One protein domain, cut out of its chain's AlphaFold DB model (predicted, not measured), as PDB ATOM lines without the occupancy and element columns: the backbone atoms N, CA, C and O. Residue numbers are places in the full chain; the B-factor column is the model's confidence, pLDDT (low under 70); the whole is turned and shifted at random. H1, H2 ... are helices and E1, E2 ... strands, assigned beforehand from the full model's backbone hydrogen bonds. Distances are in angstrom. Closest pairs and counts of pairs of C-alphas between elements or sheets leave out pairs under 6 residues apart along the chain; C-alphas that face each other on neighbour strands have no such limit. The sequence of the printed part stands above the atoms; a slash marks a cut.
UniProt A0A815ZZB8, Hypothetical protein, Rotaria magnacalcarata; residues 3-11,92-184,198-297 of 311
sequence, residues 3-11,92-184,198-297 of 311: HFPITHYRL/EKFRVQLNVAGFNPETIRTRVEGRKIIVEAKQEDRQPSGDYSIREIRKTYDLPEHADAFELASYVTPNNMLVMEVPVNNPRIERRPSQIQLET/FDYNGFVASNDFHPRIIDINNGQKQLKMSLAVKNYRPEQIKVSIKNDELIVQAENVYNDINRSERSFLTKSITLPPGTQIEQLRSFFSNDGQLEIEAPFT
ATOM      1  N   HIS A   3      34.207 -33.207   8.780       58.91
ATOM      2  CA  HIS A   3      33.437 -33.691   7.636       58.91
ATOM      3  C   HIS A   3      32.913 -32.488   6.852       58.91
ATOM      4  O   HIS A   3      32.444 -31.538   7.482       58.91
ATOM      5  N   PHE A   4      32.961 -32.526   5.518       55.75
ATOM      6  CA  PHE A   4      32.332 -31.479   4.710       55.75
ATOM      7  C   PHE A   4      31.030 -31.979   4.099       55.75
ATOM      8  O   PHE A   4      30.993 -33.081   3.543       55.75
ATOM      9  N   PRO A   5      29.956 -31.180   4.173       56.38
ATOM     10  CA  PRO A   5      28.729 -31.507   3.474       56.38
ATOM     11  C   PRO A   5      28.974 -31.448   1.965       56.38
ATOM     12  O   PRO A   5      29.463 -30.447   1.439       56.38
ATOM     13  N   ILE A   6      28.614 -32.521   1.264       64.38
ATOM     14  CA  ILE A   6      28.626 -32.556  -0.197       64.38
ATOM     15  C   ILE A   6      27.246 -32.151  -0.687       64.38
ATOM     16  O   ILE A   6      26.232 -32.726  -0.293       64.38
ATOM     17  N   THR A   7      27.205 -31.134  -1.541       73.56
ATOM     18  CA  THR A   7      25.946 -30.682  -2.142       73.56
ATOM     19  C   THR A   7      25.722 -31.405  -3.468       73.56
ATOM     20  O   THR A   7      26.538 -31.285  -4.384       73.56
ATOM     21  N   HIS A   8      24.612 -32.141  -3.573       59.06
ATOM     22  CA  HIS A   8      24.196 -32.831  -4.795       59.06
ATOM     23  C   HIS A   8      23.154 -32.001  -5.549       59.06
ATOM     24  O   HIS A   8      22.134 -31.629  -4.970       59.06
ATOM     25  N   TYR A   9      23.360 -31.777  -6.847       44.47
ATOM     26  CA  TYR A   9      22.356 -31.169  -7.724       44.47
ATOM     27  C   TYR A   9      21.775 -32.236  -8.673       44.47
ATOM     28  O   TYR A   9      22.531 -32.984  -9.293       44.47
ATOM     29  N   ARG A  10      20.436 -32.349  -8.773       40.38
ATOM     30  CA  ARG A  10      19.731 -33.301  -9.667       40.38
ATOM     31  C   ARG A  10      19.238 -32.611 -10.949       40.38
ATOM     32  O   ARG A  10      18.845 -31.454 -10.916       40.38
ATOM     33  N   LEU A  11      19.228 -33.362 -12.055       45.59
ATOM     34  CA  LEU A  11      19.021 -32.899 -13.439       45.59
ATOM     35  C   LEU A  11      17.594 -32.461 -13.830       45.59
ATOM     36  O   LEU A  11      17.436 -31.892 -14.903       45.59
ATOM     37  N   GLU A  92      70.448   5.545   7.241       74.00
ATOM     38  CA  GLU A  92      69.668   4.441   7.776       74.00
ATOM     39  C   GLU A  92      68.351   4.362   7.010       74.00
ATOM     40  O   GLU A  92      67.775   5.379   6.628       74.00
ATOM     41  N   LYS A  93      67.891   3.141   6.744       81.50
ATOM     42  CA  LYS A  93      66.688   2.901   5.950       81.50
ATOM     43  C   LYS A  93      65.635   2.206   6.792       81.50
ATOM     44  O   LYS A  93      65.934   1.236   7.495       81.50
ATOM     45  N   PHE A  94      64.399   2.663   6.655       80.75
ATOM     46  CA  PHE A  94      63.219   1.921   7.037       80.75
ATOM     47  C   PHE A  94      62.996   0.793   6.032       80.75
ATOM     48  O   PHE A  94      62.805   1.060   4.849       80.75
ATOM     49  N   ARG A  95      63.050  -0.467   6.479       80.75
ATOM     50  CA  ARG A  95      62.867  -1.632   5.606       80.75
ATOM     51  C   ARG A  95      61.713  -2.502   6.069       80.75
ATOM     52  O   ARG A  95      61.690  -2.942   7.217       80.75
ATOM     53  N   VAL A  96      60.833  -2.823   5.128       80.75
ATOM     54  CA  VAL A  96      59.742  -3.788   5.274       80.75
ATOM     55  C   VAL A  96      59.945  -4.919   4.276       80.75
ATOM     56  O   VAL A  96      60.395  -4.700   3.149       80.75
ATOM     57  N   GLN A  97      59.631  -6.140   4.696       82.25
ATOM     58  CA  GLN A  97      59.647  -7.311   3.830       82.25
ATOM     59  C   GLN A  97      58.284  -7.995   3.850       82.25
ATOM     60  O   GLN A  97      57.710  -8.225   4.914       82.25
ATOM     61  N   LEU A  98      57.785  -8.341   2.670       81.12
ATOM     62  CA  LEU A  98      56.511  -9.017   2.484       81.12
ATOM     63  C   LEU A  98      56.701 -10.206   1.544       81.12
ATOM     64  O   LEU A  98      57.197 -10.044   0.436       81.12
ATOM     65  N   ASN A  99      56.290 -11.398   1.971       80.75
ATOM     66  CA  ASN A  99      56.212 -12.535   1.063       80.75
ATOM     67  C   ASN A  99      55.073 -12.307   0.057       80.75
ATOM     68  O   ASN A  99      53.936 -12.039   0.451       80.75
ATOM     69  N   VAL A 100      55.405 -12.414  -1.225       83.88
ATOM     70  CA  VAL A 100      54.507 -12.224  -2.370       83.88
ATOM     71  C   VAL A 100      54.513 -13.452  -3.291       83.88
ATOM     72  O   VAL A 100      54.271 -13.348  -4.490       83.88
ATOM     73  N   ALA A 101      54.789 -14.638  -2.743       83.44
ATOM     74  CA  ALA A 101      54.774 -15.891  -3.491       83.44
ATOM     75  C   ALA A 101      53.396 -16.149  -4.115       83.44
ATOM     76  O   ALA A 101      52.365 -15.993  -3.459       83.44
ATOM     77  N   GLY A 102      53.375 -16.561  -5.382       82.62
ATOM     78  CA  GLY A 102      52.137 -16.769  -6.138       82.62
ATOM     79  C   GLY A 102      51.544 -15.497  -6.753       82.62
ATOM     80  O   GLY A 102      50.405 -15.549  -7.209       82.62
ATOM     81  N   PHE A 103      52.276 -14.381  -6.775       86.94
ATOM     82  CA  PHE A 103      51.962 -13.199  -7.584       86.94
ATOM     83  C   PHE A 103      53.062 -12.978  -8.624       86.94
ATOM     84  O   PHE A 103      54.240 -13.176  -8.322       86.94
ATOM     85  N   ASN A 104      52.700 -12.540  -9.830       88.69
ATOM     86  CA  ASN A 104      53.689 -12.055 -10.787       88.69
ATOM     87  C   ASN A 104      54.302 -10.740 -10.256       88.69
ATOM     88  O   ASN A 104      53.540  -9.795 -10.028       88.69
ATOM     89  N   PRO A 105      55.637 -10.633 -10.091       89.31
ATOM     90  CA  PRO A 105      56.300  -9.409  -9.636       89.31
ATOM     91  C   PRO A 105      55.895  -8.139 -10.394       89.31
ATOM     92  O   PRO A 105      55.818  -7.077  -9.785       89.31
ATOM     93  N   GLU A 106      55.582  -8.242 -11.689       86.38
ATOM     94  CA  GLU A 106      55.166  -7.107 -12.529       86.38
ATOM     95  C   GLU A 106      53.766  -6.574 -12.183       86.38
ATOM     96  O   GLU A 106      53.438  -5.424 -12.470       86.38
ATOM     97  N   THR A 107      52.929  -7.399 -11.549       83.81
ATOM     98  CA  THR A 107      51.567  -7.024 -11.127       83.81
ATOM     99  C   THR A 107      51.528  -6.401  -9.733       83.81
ATOM    100  O   THR A 107      50.488  -5.890  -9.313       83.81
ATOM    101  N   ILE A 108      52.653  -6.426  -9.013       90.88
ATOM    102  CA  ILE A 108      52.773  -5.889  -7.661       90.88
ATOM    103  C   ILE A 108      53.013  -4.385  -7.749       90.88
ATOM    104  O   ILE A 108      53.986  -3.923  -8.341       90.88
ATOM    105  N   ARG A 109      52.136  -3.615  -7.115       90.19
ATOM    106  CA  ARG A 109      52.209  -2.160  -7.041       90.19
ATOM    107  C   ARG A 109      52.513  -1.732  -5.618       90.19
ATOM    108  O   ARG A 109      51.870  -2.172  -4.667       90.19
ATOM    109  N   THR A 110      53.483  -0.844  -5.485       90.50
ATOM    110  CA  THR A 110      53.834  -0.169  -4.239       90.50
ATOM    111  C   THR A 110      53.628   1.324  -4.442       90.50
ATOM    112  O   THR A 110      54.046   1.899  -5.446       90.50
ATOM    113  N   ARG A 111      52.929   1.967  -3.512       89.06
ATOM    114  CA  ARG A 111      52.668   3.406  -3.567       89.06
ATOM    115  C   ARG A 111      52.693   4.009  -2.179       89.06
ATOM    116  O   ARG A 111      52.484   3.314  -1.187       89.06
ATOM    117  N   VAL A 112      52.939   5.308  -2.123       88.88
ATOM    118  CA  VAL A 112      52.885   6.079  -0.884       88.88
ATOM    119  C   VAL A 112      51.622   6.924  -0.886       88.88
ATOM    120  O   VAL A 112      51.375   7.671  -1.828       88.88
ATOM    121  N   GLU A 113      50.848   6.838   0.191       86.38
ATOM    122  CA  GLU A 113      49.751   7.763   0.480       86.38
ATOM    123  C   GLU A 113      49.960   8.382   1.866       86.38
ATOM    124  O   GLU A 113      49.928   7.695   2.890       86.38
ATOM    125  N   GLY A 114      50.203   9.695   1.917       84.69
ATOM    126  CA  GLY A 114      50.549  10.380   3.163       84.69
ATOM    127  C   GLY A 114      51.832   9.813   3.784       84.69
ATOM    128  O   GLY A 114      52.893   9.868   3.173       84.69
ATOM    129  N   ARG A 115      51.737   9.250   4.997       84.50
ATOM    130  CA  ARG A 115      52.837   8.540   5.687       84.50
ATOM    131  C   ARG A 115      52.611   7.028   5.719       84.50
ATOM    132  O   ARG A 115      52.825   6.390   6.747       84.50
ATOM    133  N   LYS A 116      52.103   6.456   4.632       83.94
ATOM    134  CA  LYS A 116      51.801   5.025   4.537       83.94
ATOM    135  C   LYS A 116      52.354   4.460   3.245       83.94
ATOM    136  O   LYS A 116      52.179   5.071   2.195       83.94
ATOM    137  N   ILE A 117      52.966   3.283   3.320       85.88
ATOM    138  CA  ILE A 117      53.238   2.459   2.144       85.88
ATOM    139  C   ILE A 117      52.033   1.549   1.943       85.88
ATOM    140  O   ILE A 117      51.644   0.826   2.860       85.88
ATOM    141  N   ILE A 118      51.464   1.565   0.748       84.94
ATOM    142  CA  ILE A 118      50.396   0.666   0.330       84.94
ATOM    143  C   ILE A 118      50.969  -0.279  -0.718       84.94
ATOM    144  O   ILE A 118      51.564   0.154  -1.705       84.94
ATOM    145  N   VAL A 119      50.787  -1.572  -0.481       88.06
ATOM    146  CA  VAL A 119      51.113  -2.645  -1.415       88.06
ATOM    147  C   VAL A 119      49.818  -3.239  -1.916       88.06
ATOM    148  O   VAL A 119      48.984  -3.628  -1.104       88.06
ATOM    149  N   GLU A 120      49.675  -3.341  -3.228       86.75
ATOM    150  CA  GLU A 120      48.535  -3.943  -3.910       86.75
ATOM    151  C   GLU A 120      49.073  -4.949  -4.932       86.75
ATOM    152  O   GLU A 120      49.952  -4.620  -5.726       86.75
ATOM    153  N   ALA A 121      48.583  -6.184  -4.916       86.38
ATOM    154  CA  ALA A 121      48.916  -7.175  -5.935       86.38
ATOM    155  C   ALA A 121      47.710  -8.059  -6.236       86.38
ATOM    156  O   ALA A 121      46.973  -8.445  -5.327       86.38
ATOM    157  N   LYS A 122      47.547  -8.403  -7.514       85.50
ATOM    158  CA  LYS A 122      46.468  -9.255  -8.014       85.50
ATOM    159  C   LYS A 122      47.032 -10.248  -9.023       85.50
ATOM    160  O   LYS A 122      47.759  -9.856  -9.928       85.50
ATOM    161  N   GLN A 123      46.679 -11.516  -8.863       86.06
ATOM    162  CA  GLN A 123      47.046 -12.603  -9.764       86.06
ATOM    163  C   GLN A 123      45.795 -13.396 -10.127       86.06
ATOM    164  O   GLN A 123      44.983 -13.715  -9.260       86.06
ATOM    165  N   GLU A 124      45.671 -13.738 -11.401       86.25
ATOM    166  CA  GLU A 124      44.618 -14.601 -11.916       86.25
ATOM    167  C   GLU A 124      45.248 -15.661 -12.818       86.25
ATOM    168  O   GLU A 124      45.941 -15.333 -13.778       86.25
ATOM    169  N   ASP A 125      44.995 -16.927 -12.500       83.94
ATOM    170  CA  ASP A 125      45.450 -18.072 -13.281       83.94
ATOM    171  C   ASP A 125      44.221 -18.823 -13.780       83.94
ATOM    172  O   ASP A 125      43.430 -19.318 -12.977       83.94
ATOM    173  N   ARG A 126      44.058 -18.910 -15.102       84.25
ATOM    174  CA  ARG A 126      42.983 -19.670 -15.751       84.25
ATOM    175  C   ARG A 126      43.576 -20.803 -16.568       84.25
ATOM    176  O   ARG A 126      44.540 -20.595 -17.302       84.25
ATOM    177  N   GLN A 127      42.973 -21.978 -16.478       79.19
ATOM    178  CA  GLN A 127      43.354 -23.134 -17.273       79.19
ATOM    179  C   GLN A 127      42.371 -23.382 -18.418       79.19
ATOM    180  O   GLN A 127      41.188 -23.063 -18.295       79.19
ATOM    181  N   PRO A 128      42.821 -24.023 -19.513       75.69
ATOM    182  CA  PRO A 128      41.929 -24.469 -20.584       75.69
ATOM    183  C   PRO A 128      40.838 -25.438 -20.111       75.69
ATOM    184  O   PRO A 128      39.790 -25.516 -20.742       75.69
ATOM    185  N   SER A 129      41.075 -26.165 -19.011       73.56
ATOM    186  CA  SER A 129      40.094 -27.064 -18.389       73.56
ATOM    187  C   SER A 129      38.892 -26.335 -17.780       73.56
ATOM    188  O   SER A 129      37.890 -26.976 -17.496       73.56
ATOM    189  N   GLY A 130      38.979 -25.015 -17.579       74.00
ATOM    190  CA  GLY A 130      37.985 -24.225 -16.853       74.00
ATOM    191  C   GLY A 130      38.338 -23.993 -15.380       74.00
ATOM    192  O   GLY A 130      37.760 -23.100 -14.762       74.00
ATOM    193  N   ASP A 131      39.325 -24.715 -14.837       74.81
ATOM    194  CA  ASP A 131      39.875 -24.437 -13.508       74.81
ATOM    195  C   ASP A 131      40.482 -23.034 -13.465       74.81
ATOM    196  O   ASP A 131      41.188 -22.606 -14.386       74.81
ATOM    197  N   TYR A 132      40.276 -22.337 -12.352       79.12
ATOM    198  CA  TYR A 132      40.888 -21.036 -12.146       79.12
ATOM    199  C   TYR A 132      41.228 -20.779 -10.682       79.12
ATOM    200  O   TYR A 132      40.671 -21.374  -9.753       79.12
ATOM    201  N   SER A 133      42.156 -19.850 -10.486       78.44
ATOM    202  CA  SER A 133      42.463 -19.285  -9.183       78.44
ATOM    203  C   SER A 133      42.674 -17.783  -9.294       78.44
ATOM    204  O   SER A 133      43.278 -17.300 -10.250       78.44
ATOM    205  N   ILE A 134      42.173 -17.046  -8.311       81.12
ATOM    206  CA  ILE A 134      42.351 -15.596  -8.216       81.12
ATOM    207  C   ILE A 134      42.898 -15.302  -6.829       81.12
ATOM    208  O   ILE A 134      42.427 -15.861  -5.838       81.12
ATOM    209  N   ARG A 135      43.914 -14.449  -6.751       82.12
ATOM    210  CA  ARG A 135      44.552 -14.031  -5.502       82.12
ATOM    211  C   ARG A 135      44.721 -12.526  -5.510       82.12
ATOM    212  O   ARG A 135      45.179 -11.962  -6.500       82.12
ATOM    213  N   GLU A 136      44.414 -11.894  -4.392       82.00
ATOM    214  CA  GLU A 136      44.564 -10.460  -4.203       82.00
ATOM    215  C   GLU A 136      45.062 -10.157  -2.793       82.00
ATOM    216  O   GLU A 136      44.634 -10.772  -1.814       82.00
ATOM    217  N   ILE A 137      45.990  -9.211  -2.692       81.56
ATOM    218  CA  ILE A 137      46.517  -8.726  -1.422       81.56
ATOM    219  C   ILE A 137      46.626  -7.207  -1.456       81.56
ATOM    220  O   ILE A 137      47.204  -6.630  -2.376       81.56
ATOM    221  N   ARG A 138      46.118  -6.573  -0.401       82.69
ATOM    222  CA  ARG A 138      46.357  -5.172  -0.078       82.69
ATOM    223  C   ARG A 138      46.920  -5.082   1.331       82.69
ATOM    224  O   ARG A 138      46.289  -5.553   2.275       82.69
ATOM    225  N   LYS A 139      48.104  -4.491   1.483       79.06
ATOM    226  CA  LYS A 139      48.740  -4.264   2.787       79.06
ATOM    227  C   LYS A 139      49.171  -2.823   2.951       79.06
ATOM    228  O   LYS A 139      49.732  -2.235   2.032       79.06
ATOM    229  N   THR A 140      48.959  -2.290   4.146       79.50
ATOM    230  CA  THR A 140      49.316  -0.915   4.489       79.50
ATOM    231  C   THR A 140      50.291  -0.888   5.662       79.50
ATOM    232  O   THR A 140      50.041  -1.489   6.703       79.50
ATOM    233  N   TYR A 141      51.403  -0.173   5.495       80.38
ATOM    234  CA  TYR A 141      52.456  -0.010   6.497       80.38
ATOM    235  C   TYR A 141      52.633   1.459   6.851       80.38
ATOM    236  O   TYR A 141      52.757   2.294   5.957       80.38
ATOM    237  N   ASP A 142      52.707   1.776   8.140       80.25
ATOM    238  CA  ASP A 142      53.101   3.113   8.575       80.25
ATOM    239  C   ASP A 142      54.560   3.412   8.279       80.25
ATOM    240  O   ASP A 142      55.459   2.641   8.627       80.25
ATOM    241  N   LEU A 143      54.776   4.596   7.715       82.06
ATOM    242  CA  LEU A 143      56.087   5.199   7.632       82.06
ATOM    243  C   LEU A 143      56.422   5.937   8.931       82.06
ATOM    244  O   LEU A 143      55.575   6.650   9.492       82.06
ATOM    245  N   PRO A 144      57.674   5.805   9.394       80.62
ATOM    246  CA  PRO A 144      58.208   6.649  10.447       80.62
ATOM    247  C   PRO A 144      58.086   8.154  10.145       80.62
ATOM    248  O   PRO A 144      57.887   8.569   9.004       80.62
ATOM    249  N   GLU A 145      58.154   8.982  11.188       79.81
ATOM    250  CA  GLU A 145      57.905  10.431  11.100       79.81
ATOM    251  C   GLU A 145      58.903  11.170  10.199       79.81
ATOM    252  O   GLU A 145      58.538  12.156   9.563       79.81
ATOM    253  N   HIS A 146      60.139  10.686  10.115       82.38
ATOM    254  CA  HIS A 146      61.219  11.300   9.355       82.38
ATOM    255  C   HIS A 146      61.678  10.427   8.178       82.38
ATOM    256  O   HIS A 146      62.756  10.648   7.626       82.38
ATOM    257  N   ALA A 147      60.867   9.449   7.771       85.75
ATOM    258  CA  ALA A 147      61.103   8.689   6.551       85.75
ATOM    259  C   ALA A 147      60.833   9.555   5.309       85.75
ATOM    260  O   ALA A 147      59.783  10.191   5.202       85.75
ATOM    261  N   ASP A 148      61.767   9.559   4.359       88.00
ATOM    262  CA  ASP A 148      61.607  10.246   3.080       88.00
ATOM    263  C   ASP A 148      60.831   9.373   2.093       88.00
ATOM    264  O   ASP A 148      61.388   8.587   1.327       88.00
ATOM    265  N   ALA A 149      59.509   9.503   2.136       85.50
ATOM    266  CA  ALA A 149      58.609   8.660   1.368       85.50
ATOM    267  C   ALA A 149      58.747   8.816  -0.160       85.50
ATOM    268  O   ALA A 149      58.342   7.913  -0.894       85.50
ATOM    269  N   PHE A 150      59.319   9.923  -0.650       85.44
ATOM    270  CA  PHE A 150      59.551  10.127  -2.084       85.44
ATOM    271  C   PHE A 150      60.677   9.243  -2.622       85.44
ATOM    272  O   PHE A 150      60.680   8.911  -3.806       85.44
ATOM    273  N   GLU A 151      61.588   8.807  -1.751       88.19
ATOM    274  CA  GLU A 151      62.686   7.901  -2.087       88.19
ATOM    275  C   GLU A 151      62.350   6.428  -1.787       88.19
ATOM    276  O   GLU A 151      63.245   5.612  -1.545       88.19
ATOM    277  N   LEU A 152      61.061   6.052  -1.801       90.69
ATOM    278  CA  LEU A 152      60.654   4.649  -1.701       90.69
ATOM    279  C   LEU A 152      61.282   3.832  -2.836       90.69
ATOM    280  O   LEU A 152      60.942   3.983  -4.008       90.69
ATOM    281  N   ALA A 153      62.137   2.887  -2.461       90.69
ATOM    282  CA  ALA A 153      62.645   1.853  -3.341       90.69
ATOM    283  C   ALA A 153      61.942   0.534  -3.023       90.69
ATOM    284  O   ALA A 153      61.900   0.103  -1.869       90.69
ATOM    285  N   SER A 154      61.422  -0.149  -4.040       92.12
ATOM    286  CA  SER A 154      60.852  -1.481  -3.862       92.12
ATOM    287  C   SER A 154      61.284  -2.444  -4.948       92.12
ATOM    288  O   SER A 154      61.340  -2.074  -6.118       92.12
ATOM    289  N   TYR A 155      61.557  -3.685  -4.564       92.88
ATOM    290  CA  TYR A 155      61.948  -4.742  -5.487       92.88
ATOM    291  C   TYR A 155      61.558  -6.110  -4.932       92.88
ATOM    292  O   TYR A 155      61.489  -6.306  -3.718       92.88
ATOM    293  N   VAL A 156      61.321  -7.071  -5.820       91.12
ATOM    294  CA  VAL A 156      61.049  -8.462  -5.445       91.12
ATOM    295  C   VAL A 156      62.330  -9.266  -5.600       91.12
ATOM    296  O   VAL A 156      62.985  -9.231  -6.639       91.12
ATOM    297  N   THR A 157      62.722  -9.972  -4.550       90.38
ATOM    298  CA  THR A 157      63.874 -10.874  -4.580       90.38
ATOM    299  C   THR A 157      63.512 -12.219  -5.230       90.38
ATOM    300  O   THR A 157      62.340 -12.597  -5.243       90.38
ATOM    301  N   PRO A 158      64.501 -13.018  -5.685       87.06
ATOM    302  CA  PRO A 158      64.244 -14.331  -6.295       87.06
ATOM    303  C   PRO A 158      63.496 -15.336  -5.405       87.06
ATOM    304  O   PRO A 158      62.889 -16.271  -5.908       87.06
ATOM    305  N   ASN A 159      63.526 -15.159  -4.082       80.69
ATOM    306  CA  ASN A 159      62.758 -15.965  -3.127       80.69
ATOM    307  C   ASN A 159      61.361 -15.383  -2.830       80.69
ATOM    308  O   ASN A 159      60.825 -15.616  -1.748       80.69
ATOM    309  N   ASN A 160      60.786 -14.615  -3.762       83.88
ATOM    310  CA  ASN A 160      59.443 -14.033  -3.683       83.88
ATOM    311  C   ASN A 160      59.218 -13.111  -2.472       83.88
ATOM    312  O   ASN A 160      58.108 -13.030  -1.943       83.88
ATOM    313  N   MET A 161      60.260 -12.406  -2.023       84.50
ATOM    314  CA  MET A 161      60.130 -11.395  -0.974       84.50
ATOM    315  C   MET A 161      60.139 -10.004  -1.603       84.50
ATOM    316  O   MET A 161      61.156  -9.548  -2.124       84.50
ATOM    317  N   LEU A 162      59.010  -9.304  -1.519       86.81
ATOM    318  CA  LEU A 162      58.947  -7.875  -1.781       86.81
ATOM    319  C   LEU A 162      59.684  -7.148  -0.657       86.81
ATOM    320  O   LEU A 162      59.311  -7.234   0.514       86.81
ATOM    321  N   VAL A 163      60.733  -6.429  -1.024       86.75
ATOM    322  CA  VAL A 163      61.493  -5.546  -0.150       86.75
ATOM    323  C   VAL A 163      61.083  -4.117  -0.461       86.75
ATOM    324  O   VAL A 163      61.139  -3.707  -1.615       86.75
ATOM    325  N   MET A 164      60.696  -3.366   0.565       90.44
ATOM    326  CA  MET A 164      60.427  -1.932   0.486       90.44
ATOM    327  C   MET A 164      61.386  -1.216   1.423       90.44
ATOM    328  O   MET A 164      61.447  -1.540   2.610       90.44
ATOM    329  N   GLU A 165      62.152  -0.280   0.884       87.88
ATOM    330  CA  GLU A 165      63.141   0.509   1.600       87.88
ATOM    331  C   GLU A 165      62.844   1.993   1.425       87.88
ATOM    332  O   GLU A 165      62.678   2.470   0.308       87.88
ATOM    333  N   VAL A 166      62.810   2.715   2.539       87.69
ATOM    334  CA  VAL A 166      62.622   4.164   2.570       87.69
ATOM    335  C   VAL A 166      63.745   4.766   3.410       87.69
ATOM    336  O   VAL A 166      63.931   4.336   4.549       87.69
ATOM    337  N   PRO A 167      64.541   5.707   2.891       87.69
ATOM    338  CA  PRO A 167      65.549   6.414   3.676       87.69
ATOM    339  C   PRO A 167      64.926   7.137   4.870       87.69
ATOM    340  O   PRO A 167      63.831   7.683   4.775       87.69
ATOM    341  N   VAL A 168      65.618   7.139   6.007       83.81
ATOM    342  CA  VAL A 168      65.188   7.855   7.209       83.81
ATOM    343  C   VAL A 168      66.131   9.012   7.478       83.81
ATOM    344  O   VAL A 168      67.325   8.830   7.740       83.81
ATOM    345  N   ASN A 169      65.563  10.211   7.503       79.56
ATOM    346  CA  ASN A 169      66.249  11.402   7.952       79.56
ATOM    347  C   ASN A 169      66.322  11.391   9.484       79.56
ATOM    348  O   ASN A 169      65.336  11.179  10.176       79.56
ATOM    349  N   ASN A 170      67.508  11.620  10.043       69.00
ATOM    350  CA  ASN A 170      67.716  11.685  11.494       69.00
ATOM    351  C   ASN A 170      67.215  10.444  12.287       69.00
ATOM    352  O   ASN A 170      66.410  10.556  13.221       69.00
ATOM    353  N   PRO A 171      67.769   9.249  12.016       62.53
ATOM    354  CA  PRO A 171      67.310   7.982  12.597       62.53
ATOM    355  C   PRO A 171      67.538   7.856  14.115       62.53
ATOM    356  O   PRO A 171      67.194   6.854  14.741       62.53
ATOM    357  N   ARG A 172      68.166   8.851  14.756       59.62
ATOM    358  CA  ARG A 172      68.345   8.888  16.215       59.62
ATOM    359  C   ARG A 172      67.046   9.205  16.958       59.62
ATOM    360  O   ARG A 172      66.899   8.739  18.086       59.62
ATOM    361  N   ILE A 173      66.129   9.958  16.344       58.19
ATOM    362  CA  ILE A 173      64.836  10.328  16.943       58.19
ATOM    363  C   ILE A 173      63.859   9.147  16.868       58.19
ATOM    364  O   ILE A 173      63.227   8.806  17.862       58.19
ATOM    365  N   GLU A 174      63.833   8.430  15.745       56.53
ATOM    366  CA  GLU A 174      62.891   7.323  15.519       56.53
ATOM    367  C   GLU A 174      63.174   6.062  16.349       56.53
ATOM    368  O   GLU A 174      62.295   5.225  16.546       56.53
ATOM    369  N   ARG A 175      64.390   5.921  16.892       56.06
ATOM    370  CA  ARG A 175      64.774   4.801  17.771       56.06
ATOM    371  C   ARG A 175      64.048   4.787  19.128       56.06
ATOM    372  O   ARG A 175      64.179   3.812  19.867       56.06
ATOM    373  N   ARG A 176      63.297   5.835  19.480       49.53
ATOM    374  CA  ARG A 176      62.400   5.905  20.651       49.53
ATOM    375  C   ARG A 176      61.027   6.372  20.129       49.53
ATOM    376  O   ARG A 176      60.958   7.551  19.815       49.53
ATOM    377  N   PRO A 177      59.945   5.563  20.017       44.59
ATOM    378  CA  PRO A 177      59.532   4.486  20.921       44.59
ATOM    379  C   PRO A 177      59.010   3.196  20.237       44.59
ATOM    380  O   PRO A 177      58.696   3.164  19.049       44.59
ATOM    381  N   SER A 178      58.812   2.178  21.087       40.81
ATOM    382  CA  SER A 178      58.205   0.853  20.876       40.81
ATOM    383  C   SER A 178      59.154  -0.255  20.396       40.81
ATOM    384  O   SER A 178      59.117  -0.685  19.246       40.81
ATOM    385  N   GLN A 179      59.942  -0.784  21.343       43.66
ATOM    386  CA  GLN A 179      60.145  -2.234  21.445       43.66
ATOM    387  C   GLN A 179      58.753  -2.885  21.413       43.66
ATOM    388  O   GLN A 179      58.050  -2.891  22.421       43.66
ATOM    389  N   ILE A 180      58.316  -3.342  20.240       41.75
ATOM    390  CA  ILE A 180      57.132  -4.187  20.115       41.75
ATOM    391  C   ILE A 180      57.632  -5.621  20.164       41.75
ATOM    392  O   ILE A 180      58.449  -6.060  19.360       41.75
ATOM    393  N   GLN A 181      57.185  -6.238  21.244       35.78
ATOM    394  CA  GLN A 181      57.171  -7.637  21.617       35.78
ATOM    395  C   GLN A 181      57.407  -8.600  20.449       35.78
ATOM    396  O   GLN A 181      56.703  -8.606  19.441       35.78
ATOM    397  N   LEU A 182      58.408  -9.452  20.646       39.09
ATOM    398  CA  LEU A 182      58.631 -10.668  19.883       39.09
ATOM    399  C   LEU A 182      57.522 -11.671  20.256       39.09
ATOM    400  O   LEU A 182      57.756 -12.602  21.023       39.09
ATOM    401  N   GLU A 183      56.297 -11.453  19.784       31.30
ATOM    402  CA  GLU A 183      55.206 -12.414  19.960       31.30
ATOM    403  C   GLU A 183      55.346 -13.549  18.939       31.30
ATOM    404  O   GLU A 183      54.954 -13.472  17.780       31.30
ATOM    405  N   THR A 184      56.031 -14.592  19.413       33.22
ATOM    406  CA  THR A 184      55.679 -16.010  19.268       33.22
ATOM    407  C   THR A 184      55.161 -16.480  17.904       33.22
ATOM    408  O   THR A 184      53.958 -16.590  17.684       33.22
ATOM    409  N   PHE A 198      53.675 -21.807  -0.083       68.56
ATOM    410  CA  PHE A 198      52.728 -22.508  -0.935       68.56
ATOM    411  C   PHE A 198      52.886 -22.084  -2.392       68.56
ATOM    412  O   PHE A 198      52.637 -20.931  -2.757       68.56
ATOM    413  N   ASP A 199      53.275 -23.043  -3.223       70.31
ATOM    414  CA  ASP A 199      53.318 -22.873  -4.664       70.31
ATOM    415  C   ASP A 199      51.903 -22.954  -5.237       70.31
ATOM    416  O   ASP A 199      51.406 -24.025  -5.582       70.31
ATOM    417  N   TYR A 200      51.238 -21.803  -5.315       71.00
ATOM    418  CA  TYR A 200      49.912 -21.706  -5.916       71.00
ATOM    419  C   TYR A 200      49.912 -22.078  -7.399       71.00
ATOM    420  O   TYR A 200      48.953 -22.692  -7.862       71.00
ATOM    421  N   ASN A 201      50.970 -21.735  -8.135       69.44
ATOM    422  CA  ASN A 201      51.038 -22.000  -9.569       69.44
ATOM    423  C   ASN A 201      51.164 -23.504  -9.813       69.44
ATOM    424  O   ASN A 201      50.392 -24.066 -10.586       69.44
ATOM    425  N   GLY A 202      52.082 -24.162  -9.101       72.75
ATOM    426  CA  GLY A 202      52.223 -25.614  -9.130       72.75
ATOM    427  C   GLY A 202      50.975 -26.328  -8.625       72.75
ATOM    428  O   GLY A 202      50.546 -27.294  -9.239       72.75
ATOM    429  N   PHE A 203      50.337 -25.831  -7.564       74.94
ATOM    430  CA  PHE A 203      49.104 -26.417  -7.036       74.94
ATOM    431  C   PHE A 203      47.931 -26.344  -8.022       74.94
ATOM    432  O   PHE A 203      47.189 -27.310  -8.182       74.94
ATOM    433  N   VAL A 204      47.754 -25.211  -8.703       70.69
ATOM    434  CA  VAL A 204      46.698 -25.065  -9.711       70.69
ATOM    435  C   VAL A 204      47.036 -25.900 -10.942       70.69
ATOM    436  O   VAL A 204      46.166 -26.602 -11.443       70.69
ATOM    437  N   ALA A 205      48.288 -25.896 -11.398       71.25
ATOM    438  CA  ALA A 205      48.719 -26.682 -12.551       71.25
ATOM    439  C   ALA A 205      48.865 -28.188 -12.264       71.25
ATOM    440  O   ALA A 205      49.072 -28.962 -13.201       71.25
ATOM    441  N   SER A 206      48.795 -28.628 -11.002       76.50
ATOM    442  CA  SER A 206      48.989 -30.038 -10.683       76.50
ATOM    443  C   SER A 206      47.806 -30.878 -11.157       76.50
ATOM    444  O   SER A 206      46.634 -30.520 -11.014       76.50
ATOM    445  N   ASN A 207      48.146 -32.056 -11.675       72.06
ATOM    446  CA  ASN A 207      47.197 -33.124 -11.980       72.06
ATOM    447  C   ASN A 207      47.043 -34.091 -10.798       72.06
ATOM    448  O   ASN A 207      46.580 -35.216 -10.973       72.06
ATOM    449  N   ASP A 208      47.443 -33.691  -9.590       75.12
ATOM    450  CA  ASP A 208      47.439 -34.574  -8.417       75.12
ATOM    451  C   ASP A 208      46.021 -34.859  -7.912       75.12
ATOM    452  O   ASP A 208      45.778 -35.883  -7.272       75.12
ATOM    453  N   PHE A 209      45.067 -33.999  -8.271       85.19
ATOM    454  CA  PHE A 209      43.649 -34.200  -8.016       85.19
ATOM    455  C   PHE A 209      43.030 -35.114  -9.078       85.19
ATOM    456  O   PHE A 209      42.392 -34.649 -10.017       85.19
ATOM    457  N   HIS A 210      43.247 -36.423  -8.944       86.81
ATOM    458  CA  HIS A 210      42.663 -37.439  -9.823       86.81
ATOM    459  C   HIS A 210      42.053 -38.608  -9.038       86.81
ATOM    460  O   HIS A 210      42.585 -38.997  -7.992       86.81
ATOM    461  N   PRO A 211      40.956 -39.209  -9.537       90.19
ATOM    462  CA  PRO A 211      40.363 -40.388  -8.933       90.19
ATOM    463  C   PRO A 211      41.317 -41.576  -9.028       90.19
ATOM    464  O   PRO A 211      41.859 -41.886 -10.089       90.19
ATOM    465  N   ARG A 212      41.479 -42.288  -7.916       92.50
ATOM    466  CA  ARG A 212      42.148 -43.585  -7.858       92.50
ATOM    467  C   ARG A 212      41.158 -44.619  -7.366       92.50
ATOM    468  O   ARG A 212      40.522 -44.421  -6.336       92.50
ATOM    469  N   ILE A 213      41.030 -45.718  -8.098       92.81
ATOM    470  CA  ILE A 213      40.229 -46.859  -7.665       92.81
ATOM    471  C   ILE A 213      41.157 -47.782  -6.881       92.81
ATOM    472  O   ILE A 213      42.184 -48.214  -7.401       92.81
ATOM    473  N   ILE A 214      40.806 -48.048  -5.629       92.62
ATOM    474  CA  ILE A 214      41.528 -48.946  -4.734       92.62
ATOM    475  C   ILE A 214      40.649 -50.150  -4.404       92.62
ATOM    476  O   ILE A 214      39.441 -50.011  -4.198       92.62
ATOM    477  N   ASP A 215      41.254 -51.331  -4.346       90.62
ATOM    478  CA  ASP A 215      40.595 -52.517  -3.809       90.62
ATOM    479  C   ASP A 215      40.638 -52.433  -2.278       90.62
ATOM    480  O   ASP A 215      41.709 -52.377  -1.670       90.62
ATOM    481  N   ILE A 216      39.466 -52.393  -1.654       87.44
ATOM    482  CA  ILE A 216      39.318 -52.484  -0.201       87.44
ATOM    483  C   ILE A 216      39.064 -53.943   0.190       87.44
ATOM    484  O   ILE A 216      38.624 -54.770  -0.617       87.44
ATOM    485  N   ASN A 217      39.374 -54.279   1.444       78.94
ATOM    486  CA  ASN A 217      39.190 -55.627   1.982       78.94
ATOM    487  C   ASN A 217      37.789 -56.167   1.627       78.94
ATOM    488  O   ASN A 217      36.804 -55.438   1.725       78.94
ATOM    489  N   ASN A 218      37.708 -57.447   1.245       75.50
ATOM    490  CA  ASN A 218      36.496 -58.144   0.772       75.50
ATOM    491  C   ASN A 218      36.101 -57.902  -0.701       75.50
ATOM    492  O   ASN A 218      34.946 -58.126  -1.062       75.50
ATOM    493  N   GLY A 219      37.033 -57.478  -1.564       78.12
ATOM    494  CA  GLY A 219      36.804 -57.382  -3.018       78.12
ATOM    495  C   GLY A 219      35.865 -56.248  -3.439       78.12
ATOM    496  O   GLY A 219      35.462 -56.171  -4.597       78.12
ATOM    497  N   GLN A 220      35.510 -55.369  -2.502       87.62
ATOM    498  CA  GLN A 220      34.843 -54.114  -2.807       87.62
ATOM    499  C   GLN A 220      35.876 -53.128  -3.354       87.62
ATOM    500  O   GLN A 220      37.053 -53.179  -3.000       87.62
ATOM    501  N   LYS A 221      35.436 -52.213  -4.214       92.75
ATOM    502  CA  LYS A 221      36.289 -51.144  -4.725       92.75
ATOM    503  C   LYS A 221      35.847 -49.820  -4.140       92.75
ATOM    504  O   LYS A 221      34.665 -49.603  -3.871       92.75
ATOM    505  N   GLN A 222      36.801 -48.928  -3.949       94.06
ATOM    506  CA  GLN A 222      36.555 -47.582  -3.470       94.06
ATOM    507  C   GLN A 222      37.286 -46.600  -4.377       94.06
ATOM    508  O   GLN A 222      38.431 -46.818  -4.760       94.06
ATOM    509  N   LEU A 223      36.620 -45.513  -4.731       94.25
ATOM    510  CA  LEU A 223      37.261 -44.342  -5.295       94.25
ATOM    511  C   LEU A 223      37.870 -43.528  -4.152       94.25
ATOM    512  O   LEU A 223      37.196 -43.279  -3.153       94.25
ATOM    513  N   LYS A 224      39.115 -43.083  -4.316       93.50
ATOM    514  CA  LYS A 224      39.800 -42.152  -3.419       93.50
ATOM    515  C   LYS A 224      40.547 -41.089  -4.224       93.50
ATOM    516  O   LYS A 224      41.202 -41.403  -5.216       93.50
ATOM    517  N   MET A 225      40.477 -39.839  -3.787       91.94
ATOM    518  CA  MET A 225      41.278 -38.729  -4.307       91.94
ATOM    519  C   MET A 225      41.628 -37.745  -3.188       91.94
ATOM    520  O   MET A 225      40.970 -37.729  -2.149       91.94
ATOM    521  N   SER A 226      42.677 -36.948  -3.393       89.38
ATOM    522  CA  SER A 226      43.180 -35.990  -2.405       89.38
ATOM    523  C   SER A 226      43.522 -34.661  -3.066       89.38
ATOM    524  O   SER A 226      44.050 -34.647  -4.177       89.38
ATOM    525  N   LEU A 227      43.261 -33.555  -2.372       88.06
ATOM    526  CA  LEU A 227      43.613 -32.203  -2.800       88.06
ATOM    527  C   LEU A 227      44.251 -31.422  -1.644       88.06
ATOM    528  O   LEU A 227      43.654 -31.284  -0.579       88.06
ATOM    529  N   ALA A 228      45.434 -30.849  -1.868       84.56
ATOM    530  CA  ALA A 228      46.155 -30.081  -0.852       84.56
ATOM    531  C   ALA A 228      45.629 -28.637  -0.727       84.56
ATOM    532  O   ALA A 228      46.086 -27.734  -1.417       84.56
ATOM    533  N   VAL A 229      44.705 -28.381   0.196       80.12
ATOM    534  CA  VAL A 229      44.030 -27.078   0.395       80.12
ATOM    535  C   VAL A 229      44.437 -26.378   1.702       80.12
ATOM    536  O   VAL A 229      43.668 -25.626   2.290       80.12
ATOM    537  N   LYS A 230      45.685 -26.565   2.148       77.62
ATOM    538  CA  LYS A 230      46.220 -26.090   3.447       77.62
ATOM    539  C   LYS A 230      46.098 -24.587   3.757       77.62
ATOM    540  O   LYS A 230      46.178 -24.208   4.923       77.62
ATOM    541  N   ASN A 231      45.903 -23.739   2.745       78.50
ATOM    542  CA  ASN A 231      45.702 -22.293   2.918       78.50
ATOM    543  C   ASN A 231      44.233 -21.885   3.106       78.50
ATOM    544  O   ASN A 231      43.955 -20.697   3.249       78.50
ATOM    545  N   TYR A 232      43.312 -22.847   3.126       77.69
ATOM    546  CA  TYR A 232      41.890 -22.629   3.350       77.69
ATOM    547  C   TYR A 232      41.452 -23.347   4.624       77.69
ATOM    548  O   TYR A 232      41.880 -24.469   4.908       77.69
ATOM    549  N   ARG A 233      40.594 -22.694   5.410       75.81
ATOM    550  CA  ARG A 233      39.934 -23.337   6.551       75.81
ATOM    551  C   ARG A 233      38.838 -24.287   6.062       75.81
ATOM    552  O   ARG A 233      38.304 -24.078   4.974       75.81
ATOM    553  N   PRO A 234      38.435 -25.290   6.855       76.12
ATOM    554  CA  PRO A 234      37.335 -26.164   6.469       76.12
ATOM    555  C   PRO A 234      36.043 -25.405   6.118       76.12
ATOM    556  O   PRO A 234      35.370 -25.687   5.135       76.12
ATOM    557  N   GLU A 235      35.715 -24.355   6.858       72.12
ATOM    558  CA  GLU A 235      34.487 -23.582   6.628       72.12
ATOM    559  C   GLU A 235      34.525 -22.782   5.312       72.12
ATOM    560  O   GLU A 235      33.503 -22.283   4.855       72.12
ATOM    561  N   GLN A 236      35.708 -22.665   4.709       75.88
ATOM    562  CA  GLN A 236      35.981 -21.938   3.472       75.88
ATOM    563  C   GLN A 236      35.985 -22.838   2.235       75.88
ATOM    564  O   GLN A 236      36.212 -22.341   1.136       75.88
ATOM    565  N   ILE A 237      35.771 -24.147   2.394       78.81
ATOM    566  CA  ILE A 237      35.821 -25.129   1.308       78.81
ATOM    567  C   ILE A 237      34.426 -25.713   1.090       78.81
ATOM    568  O   ILE A 237      33.764 -26.175   2.019       78.81
ATOM    569  N   LYS A 238      33.997 -25.746  -0.169       84.19
ATOM    570  CA  LYS A 238      32.739 -26.328  -0.623       84.19
ATOM    571  C   LYS A 238      33.018 -27.444  -1.620       84.19
ATOM    572  O   LYS A 238      33.704 -27.238  -2.618       84.19
ATOM    573  N   VAL A 239      32.432 -28.613  -1.373       85.25
ATOM    574  CA  VAL A 239      32.457 -29.750  -2.299       85.25
ATOM    575  C   VAL A 239      31.057 -29.945  -2.871       85.25
ATOM    576  O   VAL A 239      30.067 -30.014  -2.139       85.25
ATOM    577  N   SER A 240      30.958 -30.013  -4.193       84.06
ATOM    578  CA  SER A 240      29.684 -30.171  -4.892       84.06
ATOM    579  C   SER A 240      29.809 -31.097  -6.088       84.06
ATOM    580  O   SER A 240      30.904 -31.301  -6.602       84.06
ATOM    581  N   ILE A 241      28.688 -31.682  -6.507       82.69
ATOM    582  CA  ILE A 241      28.640 -32.580  -7.663       82.69
ATOM    583  C   ILE A 241      27.537 -32.128  -8.610       82.69
ATOM    584  O   ILE A 241      26.392 -31.932  -8.188       82.69
ATOM    585  N   LYS A 242      27.881 -31.996  -9.892       80.94
ATOM    586  CA  LYS A 242      26.963 -31.655 -10.978       80.94
ATOM    587  C   LYS A 242      27.299 -32.503 -12.202       80.94
ATOM    588  O   LYS A 242      28.417 -32.443 -12.677       80.94
ATOM    589  N   ASN A 243      26.335 -33.242 -12.754       80.56
ATOM    590  CA  ASN A 243      26.516 -34.020 -13.994       80.56
ATOM    591  C   ASN A 243      27.756 -34.940 -13.968       80.56
ATOM    592  O   ASN A 243      28.577 -34.895 -14.878       80.56
ATOM    593  N   ASP A 244      27.915 -35.714 -12.891       83.06
ATOM    594  CA  ASP A 244      29.086 -36.570 -12.629       83.06
ATOM    595  C   ASP A 244      30.430 -35.822 -12.510       83.06
ATOM    596  O   ASP A 244      31.479 -36.437 -12.336       83.06
ATOM    597  N   GLU A 245      30.420 -34.491 -12.537       84.50
ATOM    598  CA  GLU A 245      31.569 -33.639 -12.268       84.50
ATOM    599  C   GLU A 245      31.604 -33.276 -10.783       84.50
ATOM    600  O   GLU A 245      30.670 -32.683 -10.237       84.50
ATOM    601  N   LEU A 246      32.692 -33.649 -10.119       88.31
ATOM    602  CA  LEU A 246      33.007 -33.232  -8.763       88.31
ATOM    603  C   LEU A 246      33.733 -31.890  -8.821       88.31
ATOM    604  O   LEU A 246      34.763 -31.771  -9.477       88.31
ATOM    605  N   ILE A 247      33.218 -30.903  -8.098       85.44
ATOM    606  CA  ILE A 247      33.721 -29.532  -8.075       85.44
ATOM    607  C   ILE A 247      34.069 -29.174  -6.631       85.44
ATOM    608  O   ILE A 247      33.205 -29.166  -5.747       85.44
ATOM    609  N   VAL A 248      35.337 -28.851  -6.402       88.38
ATOM    610  CA  VAL A 248      35.865 -28.318  -5.149       88.38
ATOM    611  C   VAL A 248      36.104 -26.826  -5.324       88.38
ATOM    612  O   VAL A 248      36.875 -26.402  -6.182       88.38
ATOM    613  N   GLN A 249      35.452 -26.027  -4.490       84.12
ATOM    614  CA  GLN A 249      35.621 -24.582  -4.437       84.12
ATOM    615  C   GLN A 249      36.171 -24.196  -3.073       84.12
ATOM    616  O   GLN A 249      35.757 -24.761  -2.062       84.12
ATOM    617  N   ALA A 250      37.084 -23.235  -3.025       81.56
ATOM    618  CA  ALA A 250      37.531 -22.660  -1.767       81.56
ATOM    619  C   ALA A 250      37.651 -21.140  -1.869       81.56
ATOM    620  O   ALA A 250      38.161 -20.618  -2.863       81.56
ATOM    621  N   GLU A 251      37.189 -20.443  -0.834       76.94
ATOM    622  CA  GLU A 251      37.218 -18.986  -0.745       76.94
ATOM    623  C   GLU A 251      37.764 -18.542   0.607       76.94
ATOM    624  O   GLU A 251      37.218 -18.846   1.665       76.94
ATOM    625  N   ASN A 252      38.823 -17.746   0.574       75.62
ATOM    626  CA  ASN A 252      39.303 -17.045   1.746       75.62
ATOM    627  C   ASN A 252      39.150 -15.544   1.532       75.62
ATOM    628  O   ASN A 252      39.788 -14.976   0.651       75.62
ATOM    629  N   VAL A 253      38.346 -14.917   2.384       73.00
ATOM    630  CA  VAL A 253      38.285 -13.465   2.541       73.00
ATOM    631  C   VAL A 253      38.792 -13.151   3.938       73.00
ATOM    632  O   VAL A 253      38.199 -13.554   4.940       73.00
ATOM    633  N   TYR A 254      39.913 -12.448   4.004       68.56
ATOM    634  CA  TYR A 254      40.465 -11.904   5.228       68.56
ATOM    635  C   TYR A 254      40.489 -10.392   5.105       68.56
ATOM    636  O   TYR A 254      41.095  -9.852   4.183       68.56
ATOM    637  N   ASN A 255      39.855  -9.711   6.049       67.00
ATOM    638  CA  ASN A 255      39.901  -8.265   6.119       67.00
ATOM    639  C   ASN A 255      40.130  -7.854   7.569       67.00
ATOM    640  O   ASN A 255      39.328  -8.175   8.449       67.00
ATOM    641  N   ASP A 256      41.240  -7.174   7.810       64.12
ATOM    642  CA  ASP A 256      41.491  -6.445   9.040       64.12
ATOM    643  C   ASP A 256      41.742  -4.964   8.722       64.12
ATOM    644  O   ASP A 256      41.614  -4.499   7.591       64.12
ATOM    645  N   ILE A 257      42.110  -4.198   9.743       60.56
ATOM    646  CA  ILE A 257      42.318  -2.754   9.626       60.56
ATOM    647  C   ILE A 257      43.441  -2.401   8.616       60.56
ATOM    648  O   ILE A 257      43.459  -1.288   8.115       60.56
ATOM    649  N   ASN A 258      44.367  -3.309   8.298       65.19
ATOM    650  CA  ASN A 258      45.625  -3.060   7.573       65.19
ATOM    651  C   ASN A 258      45.964  -4.024   6.442       65.19
ATOM    652  O   ASN A 258      46.924  -3.812   5.691       65.19
ATOM    653  N   ARG A 259      45.204  -5.100   6.343       68.75
ATOM    654  CA  ARG A 259      45.401  -6.206   5.439       68.75
ATOM    655  C   ARG A 259      44.035  -6.646   4.960       68.75
ATOM    656  O   ARG A 259      43.238  -7.194   5.714       68.75
ATOM    657  N   SER A 260      43.850  -6.498   3.662       69.06
ATOM    658  CA  SER A 260      42.824  -7.221   2.936       69.06
ATOM    659  C   SER A 260      43.511  -8.294   2.106       69.06
ATOM    660  O   SER A 260      44.503  -8.032   1.421       69.06
ATOM    661  N   GLU A 261      43.014  -9.516   2.181       69.50
ATOM    662  CA  GLU A 261      43.460 -10.625   1.355       69.50
ATOM    663  C   GLU A 261      42.257 -11.433   0.910       69.50
ATOM    664  O   GLU A 261      41.378 -11.768   1.705       69.50
ATOM    665  N   ARG A 262      42.238 -11.749  -0.378       73.19
ATOM    666  CA  ARG A 262      41.173 -12.521  -0.989       73.19
ATOM    667  C   ARG A 262      41.793 -13.600  -1.857       73.19
ATOM    668  O   ARG A 262      42.705 -13.322  -2.636       73.19
ATOM    669  N   SER A 263      41.333 -14.834  -1.719       74.31
ATOM    670  CA  SER A 263      41.759 -15.918  -2.595       74.31
ATOM    671  C   SER A 263      40.619 -16.861  -2.930       74.31
ATOM    672  O   SER A 263      39.871 -17.281  -2.050       74.31
ATOM    673  N   PHE A 264      40.566 -17.229  -4.203       80.25
ATOM    674  CA  PHE A 264      39.611 -18.158  -4.779       80.25
ATOM    675  C   PHE A 264      40.325 -19.313  -5.443       80.25
ATOM    676  O   PHE A 264      41.318 -19.125  -6.152       80.25
ATOM    677  N   LEU A 265      39.756 -20.495  -5.263       83.25
ATOM    678  CA  LEU A 265      40.167 -21.716  -5.922       83.25
ATOM    679  C   LEU A 265      38.934 -22.445  -6.438       83.25
ATOM    680  O   LEU A 265      37.998 -22.675  -5.677       83.25
ATOM    681  N   THR A 266      38.978 -22.874  -7.696       84.19
ATOM    682  CA  THR A 266      38.067 -23.892  -8.225       84.19
ATOM    683  C   THR A 266      38.882 -25.019  -8.850       84.19
ATOM    684  O   THR A 266      39.792 -24.763  -9.640       84.19
ATOM    685  N   LYS A 267      38.556 -26.255  -8.467       85.44
ATOM    686  CA  LYS A 267      39.088 -27.494  -9.030       85.44
ATOM    687  C   LYS A 267      37.949 -28.434  -9.372       85.44
ATOM    688  O   LYS A 267      37.173 -28.771  -8.477       85.44
ATOM    689  N   SER A 268      37.859 -28.881 -10.618       88.06
ATOM    690  CA  SER A 268      36.861 -29.872 -11.011       88.06
ATOM    691  C   SER A 268      37.454 -31.119 -11.655       88.06
ATOM    692  O   SER A 268      38.558 -31.116 -12.199       88.06
ATOM    693  N   ILE A 269      36.728 -32.232 -11.530       89.62
ATOM    694  CA  ILE A 269      37.069 -33.488 -12.186       89.62
ATOM    695  C   ILE A 269      35.837 -34.344 -12.466       89.62
ATOM    696  O   ILE A 269      34.935 -34.465 -11.637       89.62
ATOM    697  N   THR A 270      35.821 -34.998 -13.624       90.12
ATOM    698  CA  THR A 270      34.798 -35.989 -13.961       90.12
ATOM    699  C   THR A 270      35.011 -37.273 -13.163       90.12
ATOM    700  O   THR A 270      36.090 -37.874 -13.192       90.12
ATOM    701  N   LEU A 271      33.975 -37.711 -12.455       90.06
ATOM    702  CA  LEU A 271      33.983 -38.960 -11.709       90.06
ATOM    703  C   LEU A 271      33.868 -40.158 -12.670       90.06
ATOM    704  O   LEU A 271      33.069 -40.125 -13.607       90.06
ATOM    705  N   PRO A 272      34.631 -41.244 -12.450       91.62
ATOM    706  CA  PRO A 272      34.512 -42.452 -13.253       91.62
ATOM    707  C   PRO A 272      33.101 -43.061 -13.177       91.62
ATOM    708  O   PRO A 272      32.523 -43.123 -12.081       91.62
ATOM    709  N   PRO A 273      32.566 -43.595 -14.290       90.62
ATOM    710  CA  PRO A 273      31.312 -44.341 -14.276       90.62
ATOM    711  C   PRO A 273      31.385 -45.512 -13.290       90.62
ATOM    712  O   PRO A 273      32.369 -46.251 -13.286       90.62
ATOM    713  N   GLY A 274      30.354 -45.674 -12.458       89.56
ATOM    714  CA  GLY A 274      30.343 -46.661 -11.370       89.56
ATOM    715  C   GLY A 274      30.662 -46.096  -9.980       89.56
ATOM    716  O   GLY A 274      30.553 -46.807  -8.980       89.56
ATOM    717  N   THR A 275      31.013 -44.810  -9.892       93.12
ATOM    718  CA  THR A 275      31.147 -44.101  -8.612       93.12
ATOM    719  C   THR A 275      29.780 -43.941  -7.944       93.12
ATOM    720  O   THR A 275      28.855 -43.382  -8.533       93.12
ATOM    721  N   GLN A 276      29.639 -44.398  -6.697       91.88
ATOM    722  CA  GLN A 276      28.397 -44.258  -5.933       91.88
ATOM    723  C   GLN A 276      28.299 -42.854  -5.321       91.88
ATOM    724  O   GLN A 276      28.622 -42.643  -4.153       91.88
ATOM    725  N   ILE A 277      27.850 -41.888  -6.129       88.31
ATOM    726  CA  ILE A 277      27.778 -40.458  -5.779       88.31
ATOM    727  C   ILE A 277      27.004 -40.210  -4.478       88.31
ATOM    728  O   ILE A 277      27.437 -39.406  -3.662       88.31
ATOM    729  N   GLU A 278      25.896 -40.918  -4.245       86.50
ATOM    730  CA  GLU A 278      25.065 -40.742  -3.038       86.50
ATOM    731  C   GLU A 278      25.780 -41.134  -1.734       86.50
ATOM    732  O   GLU A 278      25.348 -40.760  -0.648       86.50
ATOM    733  N   GLN A 279      26.877 -41.887  -1.832       88.19
ATOM    734  CA  GLN A 279      27.700 -42.317  -0.701       88.19
ATOM    735  C   GLN A 279      29.075 -41.645  -0.698       88.19
ATOM    736  O   GLN A 279      29.977 -42.090   0.018       88.19
ATOM    737  N   LEU A 280      29.250 -40.590  -1.496       88.56
ATOM    738  CA  LEU A 280      30.480 -39.818  -1.520       88.56
ATOM    739  C   LEU A 280      30.669 -39.114  -0.174       88.56
ATOM    740  O   LEU A 280      29.733 -38.575   0.418       88.56
ATOM    741  N   ARG A 281      31.896 -39.153   0.327       87.44
ATOM    742  CA  ARG A 281      32.307 -38.574   1.600       87.44
ATOM    743  C   ARG A 281      33.536 -37.728   1.381       87.44
ATOM    744  O   ARG A 281      34.352 -38.004   0.504       87.44
ATOM    745  N   SER A 282      33.665 -36.698   2.201       86.44
ATOM    746  CA  SER A 282      34.830 -35.833   2.177       86.44
ATOM    747  C   SER A 282      35.316 -35.546   3.588       86.44
ATOM    748  O   SER A 282      34.531 -35.390   4.530       86.44
ATOM    749  N   PHE A 283      36.633 -35.515   3.733       84.62
ATOM    750  CA  PHE A 283      37.317 -35.397   5.005       84.62
ATOM    751  C   PHE A 283      38.415 -34.358   4.885       84.62
ATOM    752  O   PHE A 283      39.186 -34.370   3.929       84.62
ATOM    753  N   PHE A 284      38.514 -33.488   5.884       79.75
ATOM    754  CA  PHE A 284      39.709 -32.676   6.058       79.75
ATOM    755  C   PHE A 284      40.639 -33.387   7.018       79.75
ATOM    756  O   PHE A 284      40.276 -33.663   8.174       79.75
ATOM    757  N   SER A 285      41.845 -33.654   6.555       75.19
ATOM    758  CA  SER A 285      42.925 -34.086   7.413       75.19
ATOM    759  C   SER A 285      43.576 -32.882   8.105       75.19
ATOM    760  O   SER A 285      43.471 -31.730   7.675       75.19
ATOM    761  N   ASN A 286      44.270 -33.147   9.212       66.44
ATOM    762  CA  ASN A 286      44.944 -32.091   9.965       66.44
ATOM    763  C   ASN A 286      46.178 -31.542   9.227       66.44
ATOM    764  O   ASN A 286      46.648 -30.478   9.580       66.44
ATOM    765  N   ASP A 287      46.712 -32.228   8.218       69.62
ATOM    766  CA  ASP A 287      47.825 -31.763   7.380       69.62
ATOM    767  C   ASP A 287      47.370 -30.907   6.180       69.62
ATOM    768  O   ASP A 287      48.181 -30.553   5.323       69.62
ATOM    769  N   GLY A 288      46.088 -30.522   6.129       75.94
ATOM    770  CA  GLY A 288      45.548 -29.635   5.097       75.94
ATOM    771  C   GLY A 288      45.249 -30.339   3.773       75.94
ATOM    772  O   GLY A 288      45.292 -29.698   2.719       75.94
ATOM    773  N   GLN A 289      44.960 -31.641   3.819       84.62
ATOM    774  CA  GLN A 289      44.483 -32.414   2.677       84.62
ATOM    775  C   GLN A 289      42.964 -32.576   2.767       84.62
ATOM    776  O   GLN A 289      42.410 -32.972   3.794       84.62
ATOM    777  N   LEU A 290      42.285 -32.274   1.667       88.31
ATOM    778  CA  LEU A 290      40.908 -32.676   1.437       88.31
ATOM    779  C   LEU A 290      40.927 -34.055   0.786       88.31
ATOM    780  O   LEU A 290      41.296 -34.185  -0.379       88.31
ATOM    781  N   GLU A 291      40.513 -35.071   1.531       90.75
ATOM    782  CA  GLU A 291      40.316 -36.420   1.016       90.75
ATOM    783  C   GLU A 291      38.857 -36.610   0.614       90.75
ATOM    784  O   GLU A 291      37.946 -36.268   1.368       90.75
ATOM    785  N   ILE A 292      38.631 -37.170  -0.570       92.56
ATOM    786  CA  ILE A 292      37.301 -37.486  -1.085       92.56
ATOM    787  C   ILE A 292      37.272 -38.962  -1.442       92.56
ATOM    788  O   ILE A 292      38.144 -39.457  -2.161       92.56
ATOM    789  N   GLU A 293      36.265 -39.663  -0.938       93.94
ATOM    790  CA  GLU A 293      36.091 -41.090  -1.161       93.94
ATOM    791  C   GLU A 293      34.639 -41.449  -1.460       93.94
ATOM    792  O   GLU A 293      33.707 -40.811  -0.979       93.94
ATOM    793  N   ALA A 294      34.441 -42.496  -2.249       93.19
ATOM    794  CA  ALA A 294      33.124 -43.052  -2.526       93.19
ATOM    795  C   ALA A 294      33.254 -44.549  -2.818       93.19
ATOM    796  O   ALA A 294      34.240 -44.959  -3.434       93.19
ATOM    797  N   PRO A 295      32.281 -45.387  -2.438       94.56
ATOM    798  CA  PRO A 295      32.219 -46.752  -2.938       94.56
ATOM    799  C   PRO A 295      32.195 -46.761  -4.472       94.56
ATOM    800  O   PRO A 295      31.577 -45.904  -5.109       94.56
ATOM    801  N   PHE A 296      32.877 -47.733  -5.066       93.81
ATOM    802  CA  PHE A 296      32.979 -47.877  -6.510       93.81
ATOM    803  C   PHE A 296      32.503 -49.264  -6.932       93.81
ATOM    804  O   PHE A 296      32.882 -50.283  -6.355       93.81
ATOM    805  N   THR A 297      31.666 -49.306  -7.960       92.06
ATOM    806  CA  THR A 297      31.192 -50.546  -8.571       92.06
ATOM    807  C   THR A 297      31.555 -50.513 -10.035       92.06
ATOM    808  O   THR A 297      31.159 -49.591 -10.740       92.06
TER     809      THR A 297
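What this domain is: This is residues 3 to 11, 92 to 184 and 198 to 297 of the 311 residues of the protein "Hypothetical protein" of Rotaria magnacalcarata (UniProt A0A815ZZB8). A long, strongly twisted sheet of seven strands makes a backing wall, and two smaller sheets lie over one face of it at opposite ends, each only partly face to face with it: E2, E7 and E6 at one end, E8, E9, E14 and E13 at the other. The short helix H2 packs on the same face between them, and residues 175 to 184 stick out as a free arm. The printed part has 202 residues with 14 named strands and two named helices, in the order E1 to E7, H1, H2, E8 to E14; the class is mostly strand. The large sheet, E1 E10 E11 E12 E5 E4 E3, is mixed; the smaller two are antiparallel. The whole is a loose rod of 77 by 36 by 30 A, radius of gyration of the C-alphas 22.9 A.

Where its parts are: The large sheet holds E1, residues 6 to 8, from C-alpha 6 at (28.626, -32.556, -0.197); E10, 237 to 242; E11, 245 to 255, 32.4 A; E12, 259 to 270, 37.1 A; E5, 132 to 142, 34.1 A; E4, 116 to 126, 33.2 A; and E3, 109 to 113. H2 is residues 200 to 205. One smaller sheet holds E2, 93 to 99, E7, 161 to 167, and E6, 153 to 156; H1 is residues 171 to 174. The other holds E8, 212 to 216, E9, 220 to 228, 26.6 A, E14, 289 to 296, ending at (32.979, -47.877, -6.510), and E13, 281 to 284.

How they stand to each other: E3 E4 E5 and E10 E11 E12 are meanders, each strand the antiparallel neighbour of the one before. E12 and E5 are antiparallel at 169 degrees, with N 136 and O 262 2.8 A apart. E1, an edge strand, is parallel to E10, with N 241 and O 7 3.0 A apart. H2 is on this sheet over E5, height 8.9 A, along the strands at 7 degrees on the local plane. The closest C-alphas of E3 and E6, Thr 110 and Ser 154, are 7.1 A apart; those of E1 and E13, Ile 6 and Arg 281, 7.3 A. E2 and E7 are antiparallel, N 96 to O 164 2.9 A; so are E9 and E14, N 225 to O 292 2.9 A. H1 is on none of the sheets. In H2 every O i to N i+4 pair is within hydrogen-bond range; H1 is too short for one, and its one O i to N i+3 pair is not within range.

The domain as a whole: The C-alphas of Asn 170 and Asn 218, the two farthest apart, are 77.2 A apart. Residues 12 to 91 and 185 to 197 are not printed; the gaps are 66.4 A and 21.4 A. Of the links printed whole, none is long. Mean pLDDT of the printed part is 79.2; residues under 70 include 170 to 184 and 254 to 261.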